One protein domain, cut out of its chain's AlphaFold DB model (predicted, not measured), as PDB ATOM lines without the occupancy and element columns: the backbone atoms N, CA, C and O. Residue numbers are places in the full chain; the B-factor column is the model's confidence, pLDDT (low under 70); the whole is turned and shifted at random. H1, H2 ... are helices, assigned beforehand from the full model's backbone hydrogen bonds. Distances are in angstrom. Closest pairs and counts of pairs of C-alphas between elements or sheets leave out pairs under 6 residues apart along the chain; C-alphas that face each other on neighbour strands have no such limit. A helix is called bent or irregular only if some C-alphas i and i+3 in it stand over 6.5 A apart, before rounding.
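AT A GLANCE: This is residues 4 to 157 of the 178 residues of the protein "LexA-binding, inner membrane-associated putative hydrolase" of Eubacterium uniforme (UniProt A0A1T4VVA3). A kinked helix, H2, runs slantwise through the middle of this all-helix domain, with H1, H3 and H7 packed round it. H5 and H6 form a hairpin on another side: H6 packs on H7, H5 meets the last residues of H2, and short H4 crosses one end between H3 and H5. Residues 48 to 53, at the turn from H2 into H3, stick out. The printed part has 154 residues with seven named helices, H1 to H7 in chain order, and no named strand. It is compact, with a radius of gyration of the C-alphas of 15.2 A and spans of 46 by 34 by 25 A.

HOW THE PARTS SIT: H1, residues 4 to 14, touches the hub H2, residues 23 to 44, as a helical hairpin at a steep tilt of 40 degrees; the closest C-alphas, of Gly 10 and Gly 33, are 4.5 A apart. H2 has a kink of 25 degrees near residue 38 and is irregular, with C-alphas 40 and 43 7.1 A apart. H2 and H3, residues 52 to 78, form the next hairpin, at 35.3 degrees, only just steep, with C-alphas 31 and 69 closest at 4.7 A. H1, H2 and H3 are an up-and-down bundle, each running against the one before. H4, residues 82 to 89, touches residues 73 to 77 of H3, closest at C-alphas 77 and 84, 5.4 A apart, and is only just about perpendicular to H3 at 72 degrees. H5, residues 92 to 112, touches residues 42 to 44 of H2, closest at C-alphas 43 and 109, 4.7 A apart. H5 and H6, residues 121 to 134, form a hairpin at a shallow tilt of 30 degrees, closest at C-alphas 98 and 130, 5.8 A apart. H6 and H7, residues 139 to 156, form another at 19 degrees, closest at C-alphas 132 and 139, 5.1 A apart. C-alpha 145 of H7 is 3.7 A from C-alpha 10 of H1 and 4.1 A from C-alpha 33 of H2, the closest pairs. H3 is apart from H5, H6 and H7. Every O i to N i+4 pair is within hydrogen-bond range in H1, H3, H4, H5, H6 and H7; in H2, 13 of 18 are.

IN THESE COORDINATES: H1 begins at C-alpha 4 (18.758, -37.216, 86.611). H2 measures 32.9 A from first to last C-alpha, H3 38.2 A, H5 29.2 A, H6 20.2 A and H7 25.6 A. H3 ends at C-alpha 78 (32.564, -12.789, 93.293), and H7 at C-alpha 156 (21.743, -49.865, 80.029).

THE WHOLE: The two C-alphas farthest apart, of Asp 50 and Glu 89, are 47.7 A apart. The printed part has no cut and no long link. Its mean pLDDT is 90.3; residues 48 to 49 are under 70.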
ATOM      1  N   LYS A   4      18.478 -37.368  85.172       87.19
ATOM      2  CA  LYS A   4      18.758 -37.216  86.611       87.19
ATOM      3  C   LYS A   4      19.764 -38.250  87.124       87.19
ATOM      4  O   LYS A   4      20.566 -37.936  87.993       87.19
ATOM      5  N   THR A   5      19.723 -39.471  86.592       90.19
ATOM      6  CA  THR A   5      20.688 -40.528  86.936       90.19
ATOM      7  C   THR A   5      22.072 -40.169  86.415       90.19
ATOM      8  O   THR A   5      23.033 -40.248  87.170       90.19
ATOM      9  N   HIS A   6      22.168 -39.700  85.167       92.19
ATOM     10  CA  HIS A   6      23.442 -39.275  84.589       92.19
ATOM     11  C   HIS A   6      24.033 -38.052  85.307       92.19
ATOM     12  O   HIS A   6      25.222 -38.048  85.613       92.19
ATOM     13  N   LEU A   7      23.197 -37.071  85.666       93.31
ATOM     14  CA  LEU A   7      23.582 -35.930  86.502       93.31
ATOM     15  C   LEU A   7      24.194 -36.397  87.834       93.31
ATOM     16  O   LEU A   7      25.322 -36.033  88.155       93.31
ATOM     17  N   LEU A   8      23.466 -37.216  88.600       94.12
ATOM     18  CA  LEU A   8      23.912 -37.669  89.922       94.12
ATOM     19  C   LEU A   8      25.156 -38.559  89.847       94.12
ATOM     20  O   LEU A   8      26.041 -38.436  90.689       94.12
ATOM     21  N   ALA A   9      25.238 -39.435  88.845       94.94
ATOM     22  CA  ALA A   9      26.409 -40.276  88.637       94.94
ATOM     23  C   ALA A   9      27.645 -39.443  88.287       94.94
ATOM     24  O   ALA A   9      28.707 -39.675  88.862       94.94
ATOM     25  N   GLY A  10      27.496 -38.438  87.419       95.06
ATOM     26  CA  GLY A  10      28.587 -37.536  87.071       95.06
ATOM     27  C   GLY A  10      29.069 -36.714  88.264       95.06
ATOM     28  O   GLY A  10      30.271 -36.628  88.502       95.06
ATOM     29  N   MET A  11      28.136 -36.196  89.067       94.81
ATOM     30  CA  MET A  11      28.430 -35.521  90.337       94.81
ATOM     31  C   MET A  11      29.178 -36.427  91.322       94.81
ATOM     32  O   MET A  11      30.139 -35.999  91.948       94.81
ATOM     33  N   ALA A  12      28.746 -37.678  91.489       94.94
ATOM     34  CA  ALA A  12      29.396 -38.604  92.411       94.94
ATOM     35  C   ALA A  12      30.798 -39.002  91.926       94.94
ATOM     36  O   ALA A  12      31.728 -39.092  92.726       94.94
ATOM     37  N   ALA A  13      30.959 -39.220  90.619       94.62
ATOM     38  CA  ALA A  13      32.226 -39.625  90.026       94.62
ATOM     39  C   ALA A  13      33.309 -38.549  90.151       94.62
ATOM     40  O   ALA A  13      34.468 -38.880  90.391       94.62
ATOM     41  N   SER A  14      32.951 -37.270  90.026       94.19
ATOM     42  CA  SER A  14      33.917 -36.172  90.121       94.19
ATOM     43  C   SER A  14      34.456 -35.936  91.536       94.19
ATOM     44  O   SER A  14      35.550 -35.401  91.689       94.19
ATOM     45  N   LEU A  15      33.758 -36.390  92.581       93.44
ATOM     46  CA  LEU A  15      34.202 -36.246  93.976       93.44
ATOM     47  C   LEU A  15      35.326 -37.203  94.386       93.44
ATOM     48  O   LEU A  15      35.830 -37.115  95.505       93.44
ATOM     49  N   ILE A  16      35.739 -38.122  93.510       93.31
ATOM     50  CA  ILE A  16      36.836 -39.050  93.809       93.31
ATOM     51  C   ILE A  16      38.181 -38.328  93.986       93.31
ATOM     52  O   ILE A  16      39.115 -38.876  94.580       93.31
ATOM     53  N   PHE A  17      38.300 -37.100  93.474       88.12
ATOM     54  CA  PHE A  17      39.571 -36.398  93.437       88.12
ATOM     55  C   PHE A  17      39.994 -35.806  94.788       88.12
ATOM     56  O   PHE A  17      39.166 -35.289  95.539       88.12
ATOM     57  N   PRO A  18      41.305 -35.800  95.106       84.88
ATOM     58  CA  PRO A  18      41.800 -35.277  96.379       84.88
ATOM     59  C   PRO A  18      41.502 -33.793  96.626       84.88
ATOM     60  O   PRO A  18      41.367 -33.398  97.782       84.88
ATOM     61  N   TRP A  19      41.405 -32.976  95.572       83.31
ATOM     62  CA  TRP A  19      41.073 -31.551  95.684       83.31
ATOM     63  C   TRP A  19      39.585 -31.305  95.963       83.31
ATOM     64  O   TRP A  19      39.242 -30.261  96.512       83.31
ATOM     65  N   ALA A  20      38.709 -32.291  95.733       87.69
ATOM     66  CA  ALA A  20      37.295 -32.258  96.114       87.69
ATOM     67  C   ALA A  20      37.084 -32.497  97.630       87.69
ATOM     68  O   ALA A  20      36.181 -33.216  98.054       87.69
ATOM     69  N   ARG A  21      37.955 -31.913  98.463       88.81
ATOM     70  CA  ARG A  21      37.921 -31.984  99.937       88.81
ATOM     71  C   ARG A  21      37.820 -30.613 100.602       88.81
ATOM     72  O   ARG A  21      37.599 -30.547 101.808       88.81
ATOM     73  N   THR A  22      37.977 -29.535  99.837       88.56
ATOM     74  CA  THR A  22      37.680 -28.169 100.284       88.56
ATOM     75  C   THR A  22      36.305 -27.746  99.768       88.56
ATOM     76  O   THR A  22      35.848 -28.303  98.766       88.56
ATOM     77  N   PRO A  23      35.624 -26.776 100.403       86.44
ATOM     78  CA  PRO A  23      34.343 -26.272  99.910       86.44
ATOM     79  C   PRO A  23      34.398 -25.844  98.437       86.44
ATOM     80  O   PRO A  23      33.528 -26.217  97.656       86.44
ATOM     81  N   GLU A  24      35.453 -25.136  98.036       84.31
ATOM     82  CA  GLU A  24      35.642 -24.657  96.666       84.31
ATOM     83  C   GLU A  24      35.858 -25.824  95.699       84.31
ATOM     84  O   GLU A  24      35.186 -25.914  94.672       84.31
ATOM     85  N   GLY A  25      36.744 -26.764  96.050       87.94
ATOM     86  CA  GLY A  25      37.012 -27.936  95.221       87.94
ATOM     87  C   GLY A  25      35.789 -28.841  95.075       87.94
ATOM     88  O   GLY A  25      35.557 -29.391  94.004       87.94
ATOM     89  N   ILE A  26      34.961 -28.945  96.118       91.06
ATOM     90  CA  ILE A  26      33.675 -29.648  96.075       91.06
ATOM     91  C   ILE A  26      32.724 -28.956  95.094       91.06
ATOM     92  O   ILE A  26      32.148 -29.634  94.246       91.06
ATOM     93  N   VAL A  27      32.566 -27.629  95.169       91.00
ATOM     94  CA  VAL A  27      31.676 -26.864  94.275       91.00
ATOM     95  C   VAL A  27      32.065 -27.061  92.812       91.00
ATOM     96  O   VAL A  27      31.207 -27.400  91.994       91.00
ATOM     97  N   PHE A  28      33.349 -26.907  92.488       92.00
ATOM     98  CA  PHE A  28      33.845 -27.077  91.125       92.00
ATOM     99  C   PHE A  28      33.731 -28.521  90.637       92.00
ATOM    100  O   PHE A  28      33.264 -28.748  89.518       92.00
ATOM    101  N   ALA A  29      34.044 -29.503  91.488       93.75
ATOM    102  CA  ALA A  29      33.906 -30.904  91.122       93.75
ATOM    103  C   ALA A  29      32.446 -31.294  90.873       93.75
ATOM    104  O   ALA A  29      32.131 -31.930  89.862       93.75
ATOM    105  N   PHE A  30      31.531 -30.871  91.747       93.62
ATOM    106  CA  PHE A  30      30.098 -31.088  91.565       93.62
ATOM    107  C   PHE A  30      29.587 -30.432  90.288       93.62
ATOM    108  O   PHE A  30      28.877 -31.076  89.520       93.62
ATOM    109  N   ALA A  31      29.939 -29.168  90.052       95.38
ATOM    110  CA  ALA A  31      29.482 -28.419  88.893       95.38
ATOM    111  C   ALA A  31      30.022 -29.002  87.576       95.38
ATOM    112  O   ALA A  31      29.260 -29.163  86.623       95.38
ATOM    113  N   GLY A  32      31.305 -29.379  87.535       96.25
ATOM    114  CA  GLY A  32      31.929 -30.010  86.372       96.25
ATOM    115  C   GLY A  32      31.302 -31.368  86.073       96.25
ATOM    116  O   GLY A  32      30.817 -31.593  84.965       96.25
ATOM    117  N   GLY A  33      31.218 -32.236  87.085       96.81
ATOM    118  CA  GLY A  33      30.602 -33.560  86.966       96.81
ATOM    119  C   GLY A  33      29.125 -33.508  86.574       96.81
ATOM    120  O   GLY A  33      28.694 -34.267  85.705       96.81
ATOM    121  N   ALA A  34      28.356 -32.579  87.153       96.50
ATOM    122  CA  ALA A  34      26.954 -32.359  86.803       96.50
ATOM    123  C   ALA A  34      26.800 -31.934  85.342       96.50
ATOM    124  O   ALA A  34      25.997 -32.529  84.622       96.50
ATOM    125  N   LEU A  35      27.577 -30.941  84.892       96.69
ATOM    126  CA  LEU A  35      27.527 -30.458  83.515       96.69
ATOM    127  C   LEU A  35      27.917 -31.568  82.531       96.69
ATOM    128  O   LEU A  35      27.173 -31.833  81.588       96.69
ATOM    129  N   GLY A  36      29.026 -32.269  82.782       95.81
ATOM    130  CA  GLY A  36      29.467 -33.398  81.959       95.81
ATOM    131  C   GLY A  36      28.426 -34.517  81.889       95.81
ATOM    132  O   GLY A  36      28.182 -35.069  80.819       95.81
ATOM    133  N   GLY A  37      27.753 -34.804  83.008       94.31
ATOM    134  CA  GLY A  37      26.715 -35.829  83.098       94.31
ATOM    135  C   GLY A  37      25.439 -35.520  82.309       94.31
ATOM    136  O   GLY A  37      24.713 -36.448  81.956       94.31
ATOM    137  N   VAL A  38      25.147 -34.251  82.006       94.44
ATOM    138  CA  VAL A  38      23.919 -33.861  81.284       94.44
ATOM    139  C   VAL A  38      24.166 -33.381  79.863       94.44
ATOM    140  O   VAL A  38      23.271 -33.479  79.031       94.44
ATOM    141  N   ILE A  39      25.356 -32.886  79.532       93.62
ATOM    142  CA  ILE A  39      25.615 -32.265  78.224       93.62
ATOM    143  C   ILE A  39      25.453 -33.250  77.053       93.62
ATOM    144  O   ILE A  39      25.038 -32.856  75.965       93.62
ATOM    145  N   ALA A  40      25.709 -34.541  77.283       89.56
ATOM    146  CA  ALA A  40      25.507 -35.595  76.292       89.56
ATOM    147  C   ALA A  40      24.027 -35.767  75.898       89.56
ATOM    148  O   ALA A  40      23.758 -36.111  74.755       89.56
ATOM    149  N   ASP A  41      23.080 -35.432  76.787       90.38
ATOM    150  CA  ASP A  41      21.629 -35.499  76.539       90.38
ATOM    151  C   ASP A  41      21.082 -34.305  75.733       90.38
ATOM    152  O   ASP A  41      19.871 -34.203  75.511       90.38
ATOM    153  N   MET A  42      21.920 -33.352  75.312       87.62
ATOM    154  CA  MET A  42      21.441 -32.164  74.590       87.62
ATOM    155  C   MET A  42      20.822 -32.494  73.225       87.62
ATOM    156  O   MET A  42      19.938 -31.769  72.773       87.62
ATOM    157  N   ASP A  43      21.199 -33.614  72.606       86.44
ATOM    158  CA  ASP A  43      20.572 -34.139  71.384       86.44
ATOM    159  C   ASP A  43      19.138 -34.648  71.601       86.44
ATOM    160  O   ASP A  43      18.381 -34.830  70.646       86.44
ATOM    161  N   LYS A  44      18.740 -34.885  72.855       85.31
ATOM    162  CA  LYS A  44      17.392 -35.337  73.221       85.31
ATOM    163  C   LYS A  44      16.428 -34.167  73.452       85.31
ATOM    164  O   LYS A  44      15.228 -34.396  73.573       85.31
ATOM    165  N   PHE A  45      16.912 -32.920  73.462       79.25
ATOM    166  CA  PHE A  45      16.118 -31.734  73.813       79.25
ATOM    167  C   PHE A  45      14.987 -31.429  72.817       79.25
ATOM    168  O   PHE A  45      13.868 -31.111  73.221       79.25
ATOM    169  N   ASN A  46      15.272 -31.568  71.519       74.56
ATOM    170  CA  ASN A  46      14.322 -31.316  70.431       74.56
ATOM    171  C   ASN A  46      13.730 -32.592  69.826       74.56
ATOM    172  O   ASN A  46      13.037 -32.521  68.813       74.56
ATOM    173  N   LYS A  47      14.000 -33.764  70.410       71.69
ATOM    174  CA  LYS A  47      13.344 -34.993  69.960       71.69
ATOM    175  C   LYS A  47      11.876 -34.941  70.384       71.69
ATOM    176  O   LYS A  47      11.572 -34.606  71.533       71.69
ATOM    177  N   ASP A  48      10.982 -35.295  69.463       60.03
ATOM    178  CA  ASP A  48       9.577 -35.569  69.769       60.03
ATOM    179  C   ASP A  48       9.511 -36.848  70.606       60.03
ATOM    180  O   ASP A  48       9.355 -37.964  70.117       60.03
ATOM    181  N   LEU A  49       9.751 -36.680  71.903       68.81
ATOM    182  CA  LEU A  49       9.539 -37.716  72.890       68.81
ATOM    183  C   LEU A  49       8.032 -37.795  73.129       68.81
ATOM    184  O   LEU A  49       7.469 -36.912  73.774       68.81
ATOM    185  N   ASP A  50       7.411 -38.880  72.667       73.06
ATOM    186  CA  ASP A  50       5.998 -39.199  72.936       73.06
ATOM    187  C   ASP A  50       5.679 -39.256  74.447       73.06
ATOM    188  O   ASP A  50       4.526 -39.183  74.871       73.06
ATOM    189  N   ASP A  51       6.715 -39.354  75.285       80.62
ATOM    190  CA  ASP A  51       6.633 -39.340  76.739       80.62
ATOM    191  C   ASP A  51       6.991 -37.956  77.315       80.62
ATOM    192  O   ASP A  51       8.161 -37.598  77.507       80.62
ATOM    193  N   GLY A  52       5.954 -37.193  77.671       79.50
ATOM    194  CA  GLY A  52       6.097 -35.887  78.315       79.50
ATOM    195  C   GLY A  52       6.894 -35.923  79.628       79.50
ATOM    196  O   GLY A  52       7.612 -34.969  79.923       79.50
ATOM    197  N   LYS A  53       6.861 -37.030  80.389       81.06
ATOM    198  CA  LYS A  53       7.643 -37.155  81.633       81.06
ATOM    199  C   LYS A  53       9.135 -37.272  81.340       81.06
ATOM    200  O   LYS A  53       9.937 -36.673  82.061       81.06
ATOM    201  N   LYS A  54       9.520 -37.986  80.274       81.75
ATOM    202  CA  LYS A  54      10.924 -38.053  79.826       81.75
ATOM    203  C   LYS A  54      11.427 -36.685  79.389       81.75
ATOM    204  O   LYS A  54      12.495 -36.269  79.837       81.75
ATOM    205  N   LYS A  55      10.632 -35.951  78.605       85.31
ATOM    206  CA  LYS A  55      10.974 -34.588  78.173       85.31
ATOM    207  C   LYS A  55      11.185 -33.648  79.362       85.31
ATOM    208  O   LYS A  55      12.213 -32.980  79.440       85.31
ATOM    209  N   THR A  56      10.271 -33.646  80.335       86.75
ATOM    210  CA  THR A  56      10.440 -32.867  81.574       86.75
ATOM    211  C   THR A  56      11.687 -33.295  82.350       86.75
ATOM    212  O   THR A  56      12.399 -32.441  82.873       86.75
ATOM    213  N   GLY A  57      11.984 -34.596  82.411       87.81
ATOM    214  CA  GLY A  57      13.180 -35.124  83.067       87.81
ATOM    215  C   GLY A  57      14.486 -34.602  82.464       87.81
ATOM    216  O   GLY A  57      15.362 -34.178  83.218       87.81
ATOM    217  N   ILE A  58      14.586 -34.577  81.131       88.88
ATOM    218  CA  ILE A  58      15.742 -34.032  80.404       88.88
ATOM    219  C   ILE A  58      15.885 -32.536  80.675       88.88
ATOM    220  O   ILE A  58      16.951 -32.089  81.090       88.88
ATOM    221  N   ILE A  59      14.801 -31.768  80.516       90.19
ATOM    222  CA  ILE A  59      14.812 -30.314  80.740       90.19
ATOM    223  C   ILE A  59      15.239 -29.991  82.176       90.19
ATOM    224  O   ILE A  59      16.114 -29.155  82.379       90.19
ATOM    225  N   MET A  60      14.673 -30.675  83.175       90.88
ATOM    226  CA  MET A  60      15.058 -30.475  84.575       90.88
ATOM    227  C   MET A  60      16.525 -30.823  84.824       90.88
ATOM    228  O   MET A  60      17.207 -30.080  85.522       90.88
ATOM    229  N   GLY A  61      17.015 -31.931  84.261       91.44
ATOM    230  CA  GLY A  61      18.418 -32.319  84.384       91.44
ATOM    231  C   GLY A  61      19.359 -31.265  83.802       91.44
ATOM    232  O   GLY A  61      20.301 -30.860  84.478       91.44
ATOM    233  N   GLN A  62      19.047 -30.747  82.610       92.81
ATOM    234  CA  GLN A  62      19.807 -29.657  81.993       92.81
ATOM    235  C   GLN A  62      19.776 -28.390  82.848       92.81
ATOM    236  O   GLN A  62      20.829 -27.829  83.130       92.81
ATOM    237  N   ILE A  63      18.597 -27.960  83.313       94.31
ATOM    238  CA  ILE A  63      18.469 -26.771  84.170       94.31
ATOM    239  C   ILE A  63      19.342 -26.917  85.414       94.31
ATOM    240  O   ILE A  63      20.074 -25.989  85.743       94.31
ATOM    241  N   ILE A  64      19.304 -28.067  86.092       94.38
ATOM    242  CA  ILE A  64      20.095 -28.292  87.306       94.38
ATOM    243  C   ILE A  64      21.596 -28.277  86.988       94.38
ATOM    244  O   ILE A  64      22.329 -27.524  87.627       94.38
ATOM    245  N   GLY A  65      22.048 -29.044  85.990       94.44
ATOM    246  CA  GLY A  65      23.470 -29.124  85.633       94.44
ATOM    247  C   GLY A  65      24.055 -27.773  85.218       94.44
ATOM    248  O   GLY A  65      25.093 -27.359  85.734       94.44
ATOM    249  N   TRP A  66      23.343 -27.031  84.367       95.00
ATOM    250  CA  TRP A  66      23.742 -25.683  83.964       95.00
ATOM    251  C   TRP A  66      23.678 -24.674  85.110       95.00
ATOM    252  O   TRP A  66      24.565 -23.831  85.217       95.00
ATOM    253  N   SER A  67      22.677 -24.760  85.990       95.12
ATOM    254  CA  SER A  67      22.588 -23.865  87.151       95.12
ATOM    255  C   SER A  67      23.774 -24.059  88.088       95.12
ATOM    256  O   SER A  67      24.356 -23.079  88.537       95.12
ATOM    257  N   MET A  68      24.176 -25.307  88.347       94.56
ATOM    258  CA  MET A  68      25.352 -25.602  89.170       94.56
ATOM    259  C   MET A  68      26.635 -25.045  88.554       94.56
ATOM    260  O   MET A  68      27.422 -24.415  89.257       94.56
ATOM    261  N   PHE A  69      26.814 -25.223  87.242       95.12
ATOM    262  CA  PHE A  69      27.926 -24.631  86.502       95.12
ATOM    263  C   PHE A  69      27.953 -23.104  86.632       95.12
ATOM    264  O   PHE A  69      28.954 -22.537  87.058       95.12
ATOM    265  N   ILE A  70      26.834 -22.434  86.349       95.06
ATOM    266  CA  ILE A  70      26.737 -20.970  86.415       95.06
ATOM    267  C   ILE A  70      26.993 -20.460  87.837       95.06
ATOM    268  O   ILE A  70      27.719 -19.485  88.008       95.06
ATOM    269  N   ILE A  71      26.441 -21.118  88.860       94.50
ATOM    270  CA  ILE A  71      26.655 -20.740  90.263       94.50
ATOM    271  C   ILE A  71      28.136 -20.857  90.641       94.50
ATOM    272  O   ILE A  71      28.648 -19.949  91.292       94.50
ATOM    273  N   ALA A  72      28.832 -21.916  90.214       94.25
ATOM    274  CA  ALA A  72      30.264 -22.072  90.470       94.25
ATOM    275  C   ALA A  72      31.081 -20.925  89.850       94.25
ATOM    276  O   ALA A  72      31.918 -20.331  90.526       94.25
ATOM    277  N   ILE A  73      30.773 -20.546  88.604       93.81
ATOM    278  CA  ILE A  73      31.443 -19.433  87.916       93.81
ATOM    279  C   ILE A  73      31.119 -18.078  88.554       93.81
ATOM    280  O   ILE A  73      32.016 -17.257  88.734       93.81
ATOM    281  N   ILE A  74      29.863 -17.832  88.939       94.25
ATOM    282  CA  ILE A  74      29.476 -16.600  89.645       94.25
ATOM    283  C   ILE A  74      30.197 -16.511  90.988       94.25
ATOM    284  O   ILE A  74      30.708 -15.448  91.334       94.25
ATOM    285  N   HIS A  75      30.249 -17.611  91.739       92.88
ATOM    286  CA  HIS A  75      30.959 -17.659  93.009       92.88
ATOM    287  C   HIS A  75      32.440 -17.316  92.820       92.88
ATOM    288  O   HIS A  75      32.942 -16.425  93.501       92.88
ATOM    289  N   ASP A  76      33.112 -17.957  91.860       93.62
ATOM    290  CA  ASP A  76      34.519 -17.684  91.554       93.62
ATOM    291  C   ASP A  76      34.754 -16.224  91.132       93.62
ATOM    292  O   ASP A  76      35.672 -15.573  91.631       93.62
ATOM    293  N   PHE A  77      33.858 -15.656  90.321       93.62
ATOM    294  CA  PHE A  77      33.884 -14.238  89.966       93.62
ATOM    295  C   PHE A  77      33.758 -13.323  91.194       93.62
ATOM    296  O   PHE A  77      34.531 -12.376  91.344       93.62
ATOM    297  N   MET A  78      32.809 -13.603  92.096       94.00
ATOM    298  CA  MET A  78      32.564 -12.789  93.293       94.00
ATOM    299  C   MET A  78      33.757 -12.770  94.250       94.00
ATOM    300  O   MET A  78      34.028 -11.739  94.864       94.00
ATOM    301  N   VAL A  79      34.472 -13.890  94.373       92.81
ATOM    302  CA  VAL A  79      35.646 -14.007  95.253       92.81
ATOM    303  C   VAL A  79      36.964 -13.688  94.543       92.81
ATOM    304  O   VAL A  79      38.023 -13.776  95.163       92.81
ATOM    305  N   GLN A  80      36.915 -13.311  93.258       92.62
ATOM    306  CA  GLN A  80      38.093 -13.130  92.401       92.62
ATOM    307  C   GLN A  80      39.031 -14.346  92.452       92.62
ATOM    308  O   GLN A  80      40.245 -14.231  92.687       92.62
ATOM    309  N   GLY A  81      38.426 -15.521  92.281       90.50
ATOM    310  CA  GLY A  81      39.068 -16.821  92.345       90.50
ATOM    311  C   GLY A  81      40.028 -17.087  91.188       90.50
ATOM    312  O   GLY A  81      40.419 -16.188  90.433       90.50
ATOM    313  N   LEU A  82      40.496 -18.330  91.110       90.19
ATOM    314  CA  LEU A  82      41.544 -18.716  90.165       90.19
ATOM    315  C   LEU A  82      41.033 -18.698  88.723       90.19
ATOM    316  O   LEU A  82      41.744 -18.212  87.846       90.19
ATOM    317  N   GLU A  83      39.801 -19.151  88.493       90.88
ATOM    318  CA  GLU A  83      39.224 -19.214  87.148       90.88
ATOM    319  C   GLU A  83      38.965 -17.819  86.595       90.88
ATOM    320  O   GLU A  83      39.281 -17.532  85.446       90.88
ATOM    321  N   TYR A  84      38.473 -16.910  87.433       92.50
ATOM    322  CA  TYR A  84      38.277 -15.511  87.099       92.50
ATOM    323  C   TYR A  84      39.593 -14.844  86.702       92.50
ATOM    324  O   TYR A  84      39.658 -14.181  85.667       92.50
ATOM    325  N   LYS A  85      40.652 -15.025  87.501       93.31
ATOM    326  CA  LYS A  85      41.974 -14.452  87.202       93.31
ATOM    327  C   LYS A  85      42.523 -14.999  85.891       93.31
ATOM    328  O   LYS A  85      42.866 -14.211  85.013       93.31
ATOM    329  N   TYR A  86      42.504 -16.322  85.732       93.06
ATOM    330  CA  TYR A  86      42.919 -16.990  84.504       93.06
ATOM    331  C   TYR A  86      42.149 -16.462  83.285       93.06
ATOM    332  O   TYR A  86      42.740 -16.053  82.285       93.06
ATOM    333  N   PHE A  87      40.823 -16.380  83.393       92.12
ATOM    334  CA  PHE A  87      39.960 -15.890  82.327       92.12
ATOM    335  C   PHE A  87      40.229 -14.417  81.983       92.12
ATOM    336  O   PHE A  87      40.161 -14.030  80.817       92.12
ATOM    337  N   MET A  88      40.548 -13.571  82.965       93.69
ATOM    338  CA  MET A  88      40.814 -12.149  82.727       93.69
ATOM    339  C   MET A  88      42.201 -11.878  82.136       93.69
ATOM    340  O   MET A  88      42.331 -10.947  81.337       93.69
ATOM    341  N   GLU A  89      43.201 -12.691  82.481       94.81
ATOM    342  CA  GLU A  89      44.564 -12.622  81.934       94.81
ATOM    343  C   GLU A  89      44.654 -13.156  80.496       94.81
ATOM    344  O   GLU A  89      45.505 -12.721  79.717       94.81
ATOM    345  N   MET A  90      43.742 -14.049  80.112       92.44
ATOM    346  CA  MET A  90      43.682 -14.625  78.772       92.44
ATOM    347  C   MET A  90      43.425 -13.566  77.682       92.44
ATOM    348  O   MET A  90      42.567 -12.682  77.849       92.44
ATOM    349  N   PRO A  91      44.081 -13.658  76.509       95.38
ATOM    350  CA  PRO A  91      43.777 -12.802  75.368       95.38
ATOM    351  C   PRO A  91      42.282 -12.810  75.022       95.38
ATOM    352  O   PRO A  91      41.622 -13.848  75.014       95.38
ATOM    353  N   VAL A  92      41.725 -11.635  74.713       93.56
ATOM    354  CA  VAL A  92      40.284 -11.479  74.429       93.56
ATOM    355  C   VAL A  92      39.824 -12.392  73.287       93.56
ATOM    356  O   VAL A  92      38.730 -12.948  73.343       93.56
ATOM    357  N   TRP A  93      40.662 -12.580  72.266       93.69
ATOM    358  CA  TRP A  93      40.326 -13.429  71.125       93.69
ATOM    359  C   TRP A  93      40.229 -14.915  71.510       93.69
ATOM    360  O   TRP A  93      39.334 -15.595  71.014       93.69
ATOM    361  N   GLU A  94      41.074 -15.406  72.424       93.44
ATOM    362  CA  GLU A  94      41.040 -16.797  72.905       93.44
ATOM    363  C   GLU A  94      39.759 -17.065  73.692       93.44
ATOM    364  O   GLU A  94      39.061 -18.043  73.420       93.44
ATOM    365  N   ARG A  95      39.374 -16.129  74.573       92.19
ATOM    366  CA  ARG A  95      38.100 -16.190  75.307       92.19
ATOM    367  C   ARG A  95      36.911 -16.305  74.363       92.19
ATOM    368  O   ARG A  95      36.058 -17.175  74.527       92.19
ATOM    369  N   ILE A  96      36.853 -15.414  73.372       94.06
ATOM    370  CA  ILE A  96      35.759 -15.377  72.400       94.06
ATOM    371  C   ILE A  96      35.713 -16.689  71.613       94.06
ATOM    372  O   ILE A  96      34.641 -17.275  71.480       94.06
ATOM    373  N   MET A  97      36.859 -17.176  71.131       94.75
ATOM    374  CA  MET A  97      36.918 -18.412  70.349       94.75
ATOM    375  C   MET A  97      36.497 -19.632  71.167       94.75
ATOM    376  O   MET A  97      35.670 -20.405  70.688       94.75
ATOM    377  N   GLY A  98      36.978 -19.777  72.404       93.44
ATOM    378  CA  GLY A  98      36.576 -20.874  73.283       93.44
ATOM    379  C   GLY A  98      35.065 -20.889  73.521       93.44
ATOM    380  O   GLY A  98      34.406 -21.907  73.293       93.44
ATOM    381  N   ILE A  99      34.490 -19.744  73.909       93.69
ATOM    382  CA  ILE A  99      33.048 -19.625  74.174       93.69
ATOM    383  C   ILE A  99      32.236 -19.918  72.906       93.69
ATOM    384  O   ILE A  99      31.261 -20.672  72.956       93.69
ATOM    385  N   LEU A 100      32.638 -19.367  71.756       95.88
ATOM    386  CA  LEU A 100      31.965 -19.613  70.480       95.88
ATOM    387  C   LEU A 100      32.023 -21.090  70.083       95.88
ATOM    388  O   LEU A 100      30.993 -21.650  69.715       95.88
ATOM    389  N   MET A 101      33.187 -21.734  70.183       95.62
ATOM    390  CA  MET A 101      33.338 -23.157  69.870       95.62
ATOM    391  C   MET A 101      32.450 -24.022  70.762       95.62
ATOM    392  O   MET A 101      31.766 -24.912  70.257       95.62
ATOM    393  N   PHE A 102      32.404 -23.722  72.063       93.44
ATOM    394  CA  PHE A 102      31.524 -24.418  72.995       93.44
ATOM    395  C   PHE A 102      30.061 -24.262  72.565       93.44
ATOM    396  O   PHE A 102      29.383 -25.256  72.316       93.44
ATOM    397  N   MET A 103      29.589 -23.027  72.356       93.50
ATOM    398  CA  MET A 103      28.208 -22.757  71.935       93.50
ATOM    399  C   MET A 103      27.840 -23.404  70.596       93.50
ATOM    400  O   MET A 103      26.723 -23.902  70.451       93.50
ATOM    401  N   ILE A 104      28.757 -23.429  69.624       94.12
ATOM    402  CA  ILE A 104      28.535 -24.071  68.321       94.12
ATOM    403  C   ILE A 104      28.283 -25.568  68.499       94.12
ATOM    404  O   ILE A 104      27.335 -26.094  67.916       94.12
ATOM    405  N   ILE A 105      29.081 -26.254  69.323       92.62
ATOM    406  CA  ILE A 105      28.903 -27.689  69.576       92.62
ATOM    407  C   ILE A 105      27.578 -27.956  70.297       92.62
ATOM    408  O   ILE A 105      26.857 -28.881  69.926       92.62
ATOM    409  N   LEU A 106      27.207 -27.125  71.274       90.62
ATOM    410  CA  LEU A 106      25.925 -27.272  71.968       90.62
ATOM    411  C   LEU A 106      24.734 -27.051  71.036       90.62
ATOM    412  O   LEU A 106      23.786 -27.836  71.037       90.62
ATOM    413  N   GLY A 107      24.797 -26.009  70.205       89.31
ATOM    414  CA  GLY A 107      23.787 -25.743  69.184       89.31
ATOM    415  C   GLY A 107      23.692 -26.881  68.168       89.31
ATOM    416  O   GLY A 107      22.588 -27.257  67.766       89.31
ATOM    417  N   PHE A 108      24.833 -27.472  67.800       89.25
ATOM    418  CA  PHE A 108      24.884 -28.670  66.970       89.25
ATOM    419  C   PHE A 108      24.179 -29.855  67.631       89.25
ATOM    420  O   PHE A 108      23.306 -30.452  67.001       89.25
ATOM    421  N   GLY A 109      24.484 -30.140  68.900       85.94
ATOM    422  CA  GLY A 109      23.816 -31.182  69.677       85.94
ATOM    423  C   GLY A 109      22.299 -31.000  69.680       85.94
ATOM    424  O   GLY A 109      21.577 -31.892  69.257       85.94
ATOM    425  N   ILE A 110      21.821 -29.809  70.045       86.06
ATOM    426  CA  ILE A 110      20.388 -29.499  70.162       86.06
ATOM    427  C   ILE A 110      19.635 -29.618  68.829       86.06
ATOM    428  O   ILE A 110      18.493 -30.083  68.796       86.06
ATOM    429  N   LYS A 111      20.205 -29.091  67.739       82.94
ATOM    430  CA  LYS A 111      19.456 -28.862  66.492       82.94
ATOM    431  C   LYS A 111      19.721 -29.906  65.414       82.94
ATOM    432  O   LYS A 111      18.843 -30.146  64.589       82.94
ATOM    433  N   PHE A 112      20.922 -30.475  65.382       78.56
ATOM    434  CA  PHE A 112      21.392 -31.263  64.244       78.56
ATOM    435  C   PHE A 112      21.802 -32.689  64.612       78.56
ATOM    436  O   PHE A 112      21.820 -33.544  63.724       78.56
ATOM    437  N   ASP A 113      22.113 -32.983  65.878       78.19
ATOM    438  CA  ASP A 113      22.475 -34.344  66.251       78.19
ATOM    439  C   ASP A 113      21.242 -35.251  66.374       78.19
ATOM    440  O   ASP A 113      20.252 -34.951  67.032       78.19
ATOM    441  N   SER A 114      21.333 -36.426  65.756       72.88
ATOM    442  CA  SER A 114      20.323 -37.487  65.859       72.88
ATOM    443  C   SER A 114      20.573 -38.421  67.053       72.88
ATOM    444  O   SER A 114      19.870 -39.419  67.216       72.88
ATOM    445  N   GLY A 115      21.547 -38.094  67.906       72.62
ATOM    446  CA  GLY A 115      22.050 -38.924  69.005       72.62
ATOM    447  C   GLY A 115      23.206 -39.825  68.614       72.62
ATOM    448  O   GLY A 115      23.336 -40.934  69.119       72.62
ATOM    449  N   ARG A 116      24.029 -39.373  67.663       72.62
ATOM    450  CA  ARG A 116      25.180 -40.130  67.156       72.62
ATOM    451  C   ARG A 116      26.514 -39.487  67.493       72.62
ATOM    452  O   ARG A 116      27.522 -40.183  67.446       72.62
ATOM    453  N   HIS A 117      26.530 -38.188  67.777       83.44
ATOM    454  CA  HIS A 117      27.759 -37.417  67.953       83.44
ATOM    455  C   HIS A 117      27.956 -37.048  69.425       83.44
ATOM    456  O   HIS A 117      29.051 -37.225  69.954       83.44
ATOM    457  N   MET A 118      26.885 -36.634  70.110       89.00
ATOM    458  CA  MET A 118      26.885 -36.284  71.534       89.00
ATOM    459  C   MET A 118      27.062 -37.487  72.465       89.00
ATOM    460  O   MET A 118      27.293 -37.282  73.647       89.00
ATOM    461  N   HIS A 119      26.995 -38.719  71.950       88.62
ATOM    462  CA  HIS A 119      27.265 -39.955  72.698       88.62
ATOM    463  C   HIS A 119      28.573 -40.615  72.216       88.62
ATOM    464  O   HIS A 119      28.659 -41.834  72.036       88.62
ATOM    465  N   THR A 120      29.597 -39.795  71.941       89.56
ATOM    466  CA  THR A 120      30.920 -40.274  71.517       89.56
ATOM    467  C   THR A 120      32.022 -39.818  72.454       89.56
ATOM    468  O   THR A 120      32.013 -38.687  72.938       89.56
ATOM    469  N   VAL A 121      33.023 -40.678  72.658       89.69
ATOM    470  CA  VAL A 121      34.211 -40.324  73.453       89.69
ATOM    471  C   VAL A 121      34.926 -39.119  72.838       89.69
ATOM    472  O   VAL A 121      35.328 -38.210  73.559       89.69
ATOM    473  N   TYR A 122      35.011 -39.067  71.503       91.00
ATOM    474  CA  TYR A 122      35.567 -37.927  70.773       91.00
ATOM    475  C   TYR A 122      34.904 -36.595  71.148       91.00
ATOM    476  O   TYR A 122      35.602 -35.632  71.453       91.00
ATOM    477  N   MET A 123      33.567 -36.533  71.151       92.31
ATOM    478  CA  MET A 123      32.852 -35.303  71.492       92.31
ATOM    479  C   MET A 123      33.084 -34.904  72.951       92.31
ATOM    480  O   MET A 123      33.321 -33.730  73.232       92.31
ATOM    481  N   GLY A 124      33.097 -35.881  73.861       93.50
ATOM    482  CA  GLY A 124      33.450 -35.657  75.262       93.50
ATOM    483  C   GLY A 124      34.830 -35.024  75.417       93.50
ATOM    484  O   GLY A 124      34.965 -34.003  76.086       93.50
ATOM    485  N   LEU A 125      35.849 -35.571  74.747       94.38
ATOM    486  CA  LEU A 125      37.210 -35.029  74.784       94.38
ATOM    487  C   LEU A 125      37.299 -33.636  74.151       94.38
ATOM    488  O   LEU A 125      37.949 -32.760  74.717       94.38
ATOM    489  N   LEU A 126      36.619 -33.401  73.025       95.06
ATOM    490  CA  LEU A 126      36.599 -32.096  72.362       95.06
ATOM    491  C   LEU A 126      35.984 -31.014  73.261       95.06
ATOM    492  O   LEU A 126      36.582 -29.955  73.447       95.06
ATOM    493  N   LEU A 127      34.821 -31.291  73.859       95.19
ATOM    494  CA  LEU A 127      34.178 -30.387  74.816       95.19
ATOM    495  C   LEU A 127      35.051 -30.163  76.053       95.19
ATOM    496  O   LEU A 127      35.128 -29.040  76.541       95.19
ATOM    497  N   SER A 128      35.754 -31.198  76.516       96.06
ATOM    498  CA  SER A 128      36.674 -31.098  77.652       96.06
ATOM    499  C   SER A 128      37.880 -30.212  77.335       96.06
ATOM    500  O   SER A 128      38.266 -29.399  78.165       96.06
ATOM    501  N   MET A 129      38.452 -30.308  76.131       95.12
ATOM    502  CA  MET A 129      39.554 -29.437  75.697       95.12
ATOM    503  C   MET A 129      39.113 -27.977  75.571       95.12
ATOM    504  O   MET A 129      39.828 -27.077  76.006       95.12
ATOM    505  N   ILE A 130      37.921 -27.739  75.019       95.19
ATOM    506  CA  ILE A 130      37.353 -26.390  74.943       95.19
ATOM    507  C   ILE A 130      37.100 -25.856  76.352       95.19
ATOM    508  O   ILE A 130      37.486 -24.730  76.649       95.19
ATOM    509  N   LEU A 131      36.531 -26.668  77.246       94.31
ATOM    510  CA  LEU A 131      36.313 -26.260  78.629       94.31
ATOM    511  C   LEU A 131      37.637 -25.959  79.332       94.31
ATOM    512  O   LEU A 131      37.739 -24.916  79.960       94.31
ATOM    513  N   HIS A 132      38.670 -26.787  79.151       94.50
ATOM    514  CA  HIS A 132      40.007 -26.541  79.693       94.50
ATOM    515  C   HIS A 132      40.588 -25.200  79.231       94.50
ATOM    516  O   HIS A 132      41.199 -24.497  80.028       94.50
ATOM    517  N   SER A 133      40.368 -24.813  77.970       92.06
ATOM    518  CA  SER A 133      40.854 -23.520  77.476       92.06
ATOM    519  C   SER A 133      40.185 -22.316  78.137       92.06
ATOM    520  O   SER A 133      40.784 -21.251  78.130       92.06
ATOM    521  N   ILE A 134      38.986 -22.466  78.712       91.50
ATOM    522  CA  ILE A 134      38.206 -21.361  79.295       91.50
ATOM    523  C   ILE A 134      38.257 -21.407  80.828       91.50
ATOM    524  O   ILE A 134      38.444 -20.374  81.463       91.50
ATOM    525  N   ILE A 135      38.069 -22.599  81.400       91.38
ATOM    526  CA  ILE A 135      37.960 -22.900  82.833       91.38
ATOM    527  C   ILE A 135      38.799 -24.162  83.137       91.38
ATOM    528  O   ILE A 135      38.274 -25.288  83.147       91.38
ATOM    529  N   PRO A 136      40.124 -24.016  83.327       89.31
ATOM    530  CA  PRO A 136      41.037 -25.137  83.510       89.31
ATOM    531  C   PRO A 136      40.746 -26.043  84.702       89.31
ATOM    532  O   PRO A 136      41.122 -27.207  84.636       89.31
ATOM    533  N   SER A 137      40.116 -25.580  85.784       86.69
ATOM    534  CA  SER A 137      39.878 -26.460  86.943       86.69
ATOM    535  C   SER A 137      38.714 -27.427  86.781       86.69
ATOM    536  O   SER A 137      38.617 -28.347  87.579       86.69
ATOM    537  N   MET A 138      37.841 -27.251  85.781       90.25
ATOM    538  CA  MET A 138      36.609 -28.048  85.658       90.25
ATOM    539  C   MET A 138      36.678 -29.161  84.617       90.25
ATOM    540  O   MET A 138      35.764 -29.987  84.535       90.25
ATOM    541  N   TYR A 139      37.701 -29.165  83.757       93.38
ATOM    542  CA  TYR A 139      37.694 -30.052  82.593       93.38
ATOM    543  C   TYR A 139      37.782 -31.529  82.976       93.38
ATOM    544  O   TYR A 139      37.184 -32.358  82.291       93.38
ATOM    545  N   ILE A 140      38.492 -31.879  84.054       94.00
ATOM    546  CA  ILE A 140      38.671 -33.277  84.467       94.00
ATOM    547  C   ILE A 140      37.340 -33.834  84.972       94.00
ATOM    548  O   ILE A 140      36.923 -34.925  84.586       94.00
ATOM    549  N   GLU A 141      36.645 -33.070  85.800       95.19
ATOM    550  CA  GLU A 141      35.375 -33.431  86.414       95.19
ATOM    551  C   GLU A 141      34.262 -33.457  85.384       95.19
ATOM    552  O   GLU A 141      33.461 -34.388  85.375       95.19
ATOM    553  N   PHE A 142      34.271 -32.502  84.454       96.81
ATOM    554  CA  PHE A 142      33.436 -32.553  83.264       96.81
ATOM    555  C   PHE A 142      33.697 -33.816  82.441       96.81
ATOM    556  O   PHE A 142      32.749 -34.521  82.090       96.81
ATOM    557  N   THR A 143      34.968 -34.143  82.177       96.50
ATOM    558  CA  THR A 143      35.339 -35.347  81.419       96.50
ATOM    559  C   THR A 143      34.805 -36.590  82.118       96.50
ATOM    560  O   THR A 143      34.167 -37.421  81.478       96.50
ATOM    561  N   LEU A 144      35.012 -36.720  83.434       96.00
ATOM    562  CA  LEU A 144      34.497 -37.853  84.200       96.00
ATOM    563  C   LEU A 144      32.973 -37.912  84.173       96.00
ATOM    564  O   LEU A 144      32.426 -38.978  83.903       96.00
ATOM    565  N   GLY A 145      32.288 -36.787  84.387       96.50
ATOM    566  CA  GLY A 145      30.832 -36.711  84.296       96.50
ATOM    567  C   GLY A 145      30.325 -37.217  82.949       96.50
ATOM    568  O   GLY A 145      29.467 -38.098  82.890       96.50
ATOM    569  N   TYR A 146      30.946 -36.759  81.867       96.50
ATOM    570  CA  TYR A 146      30.621 -37.191  80.514       96.50
ATOM    571  C   TYR A 146      30.922 -38.676  80.279       96.50
ATOM    572  O   TYR A 146      30.099 -39.403  79.724       96.50
ATOM    573  N   MET A 147      32.075 -39.177  80.728       95.25
ATOM    574  CA  MET A 147      32.412 -40.595  80.586       95.25
ATOM    575  C   MET A 147      31.462 -41.484  81.389       95.25
ATOM    576  O   MET A 147      31.060 -42.537  80.901       95.25
ATOM    577  N   THR A 148      31.044 -41.060  82.585       94.38
ATOM    578  CA  THR A 148      30.046 -41.805  83.366       94.38
ATOM    579  C   THR A 148      28.692 -41.830  82.673       94.38
ATOM    580  O   THR A 148      28.042 -42.872  82.673       94.38
ATOM    581  N   HIS A 149      28.300 -40.738  82.010       93.69
ATOM    582  CA  HIS A 149      27.107 -40.714  81.174       93.69
ATOM    583  C   HIS A 149      27.177 -41.800  80.095       93.69
ATOM    584  O   HIS A 149      26.284 -42.644  80.024       93.69
ATOM    585  N   LEU A 150      28.267 -41.826  79.317       91.88
ATOM    586  CA  LEU A 150      28.472 -42.836  78.278       91.88
ATOM    587  C   LEU A 150      28.452 -44.255  78.856       91.88
ATOM    588  O   LEU A 150      27.757 -45.120  78.339       91.88
ATOM    589  N   LEU A 151      29.179 -44.504  79.947       91.56
ATOM    590  CA  LEU A 151      29.227 -45.827  80.572       91.56
ATOM    591  C   LEU A 151      27.838 -46.311  81.002       91.56
ATOM    592  O   LEU A 151      27.501 -47.471  80.776       91.56
ATOM    593  N   LEU A 152      27.019 -45.435  81.583       90.75
ATOM    594  CA  LEU A 152      25.657 -45.774  81.991       90.75
ATOM    595  C   LEU A 152      24.748 -46.078  80.798       90.75
ATOM    596  O   LEU A 152      23.966 -47.031  80.851       90.75
ATOM    597  N   ASP A 153      24.856 -45.312  79.718       87.75
ATOM    598  CA  ASP A 153      24.100 -45.567  78.489       87.75
ATOM    599  C   ASP A 153      24.532 -46.869  77.806       87.75
ATOM    600  O   ASP A 153      23.683 -47.635  77.343       87.75
ATOM    601  N   TRP A 154      25.830 -47.180  77.836       85.81
ATOM    602  CA  TRP A 154      26.361 -48.442  77.331       85.81
ATOM    603  C   TRP A 154      25.871 -49.644  78.147       85.81
ATOM    604  O   TRP A 154      25.379 -50.613  77.573       85.81
ATOM    605  N   ILE A 155      25.944 -49.571  79.482       86.38
ATOM    606  CA  ILE A 155      25.498 -50.649  80.382       86.38
ATOM    607  C   ILE A 155      23.981 -50.860  80.289       86.38
ATOM    608  O   ILE A 155      23.512 -51.995  80.354       86.38
ATOM    609  N   SER A 156      23.206 -49.782  80.146       83.69
ATOM    610  CA  SER A 156      21.743 -49.865  80.029       83.69
ATOM    611  C   SER A 156      21.257 -50.283  78.637       83.69
ATOM    612  O   SER A 156      20.093 -50.655  78.496       83.69
ATOM    613  N   GLY A 157      22.125 -50.254  77.620       73.06
ATOM    614  CA  GLY A 157      21.772 -50.581  76.238       73.06
ATOM    615  C   GLY A 157      20.836 -49.562  75.579       73.06
ATOM    616  O   GLY A 157      20.212 -49.879  74.568       73.06
TER     617      GLY A 157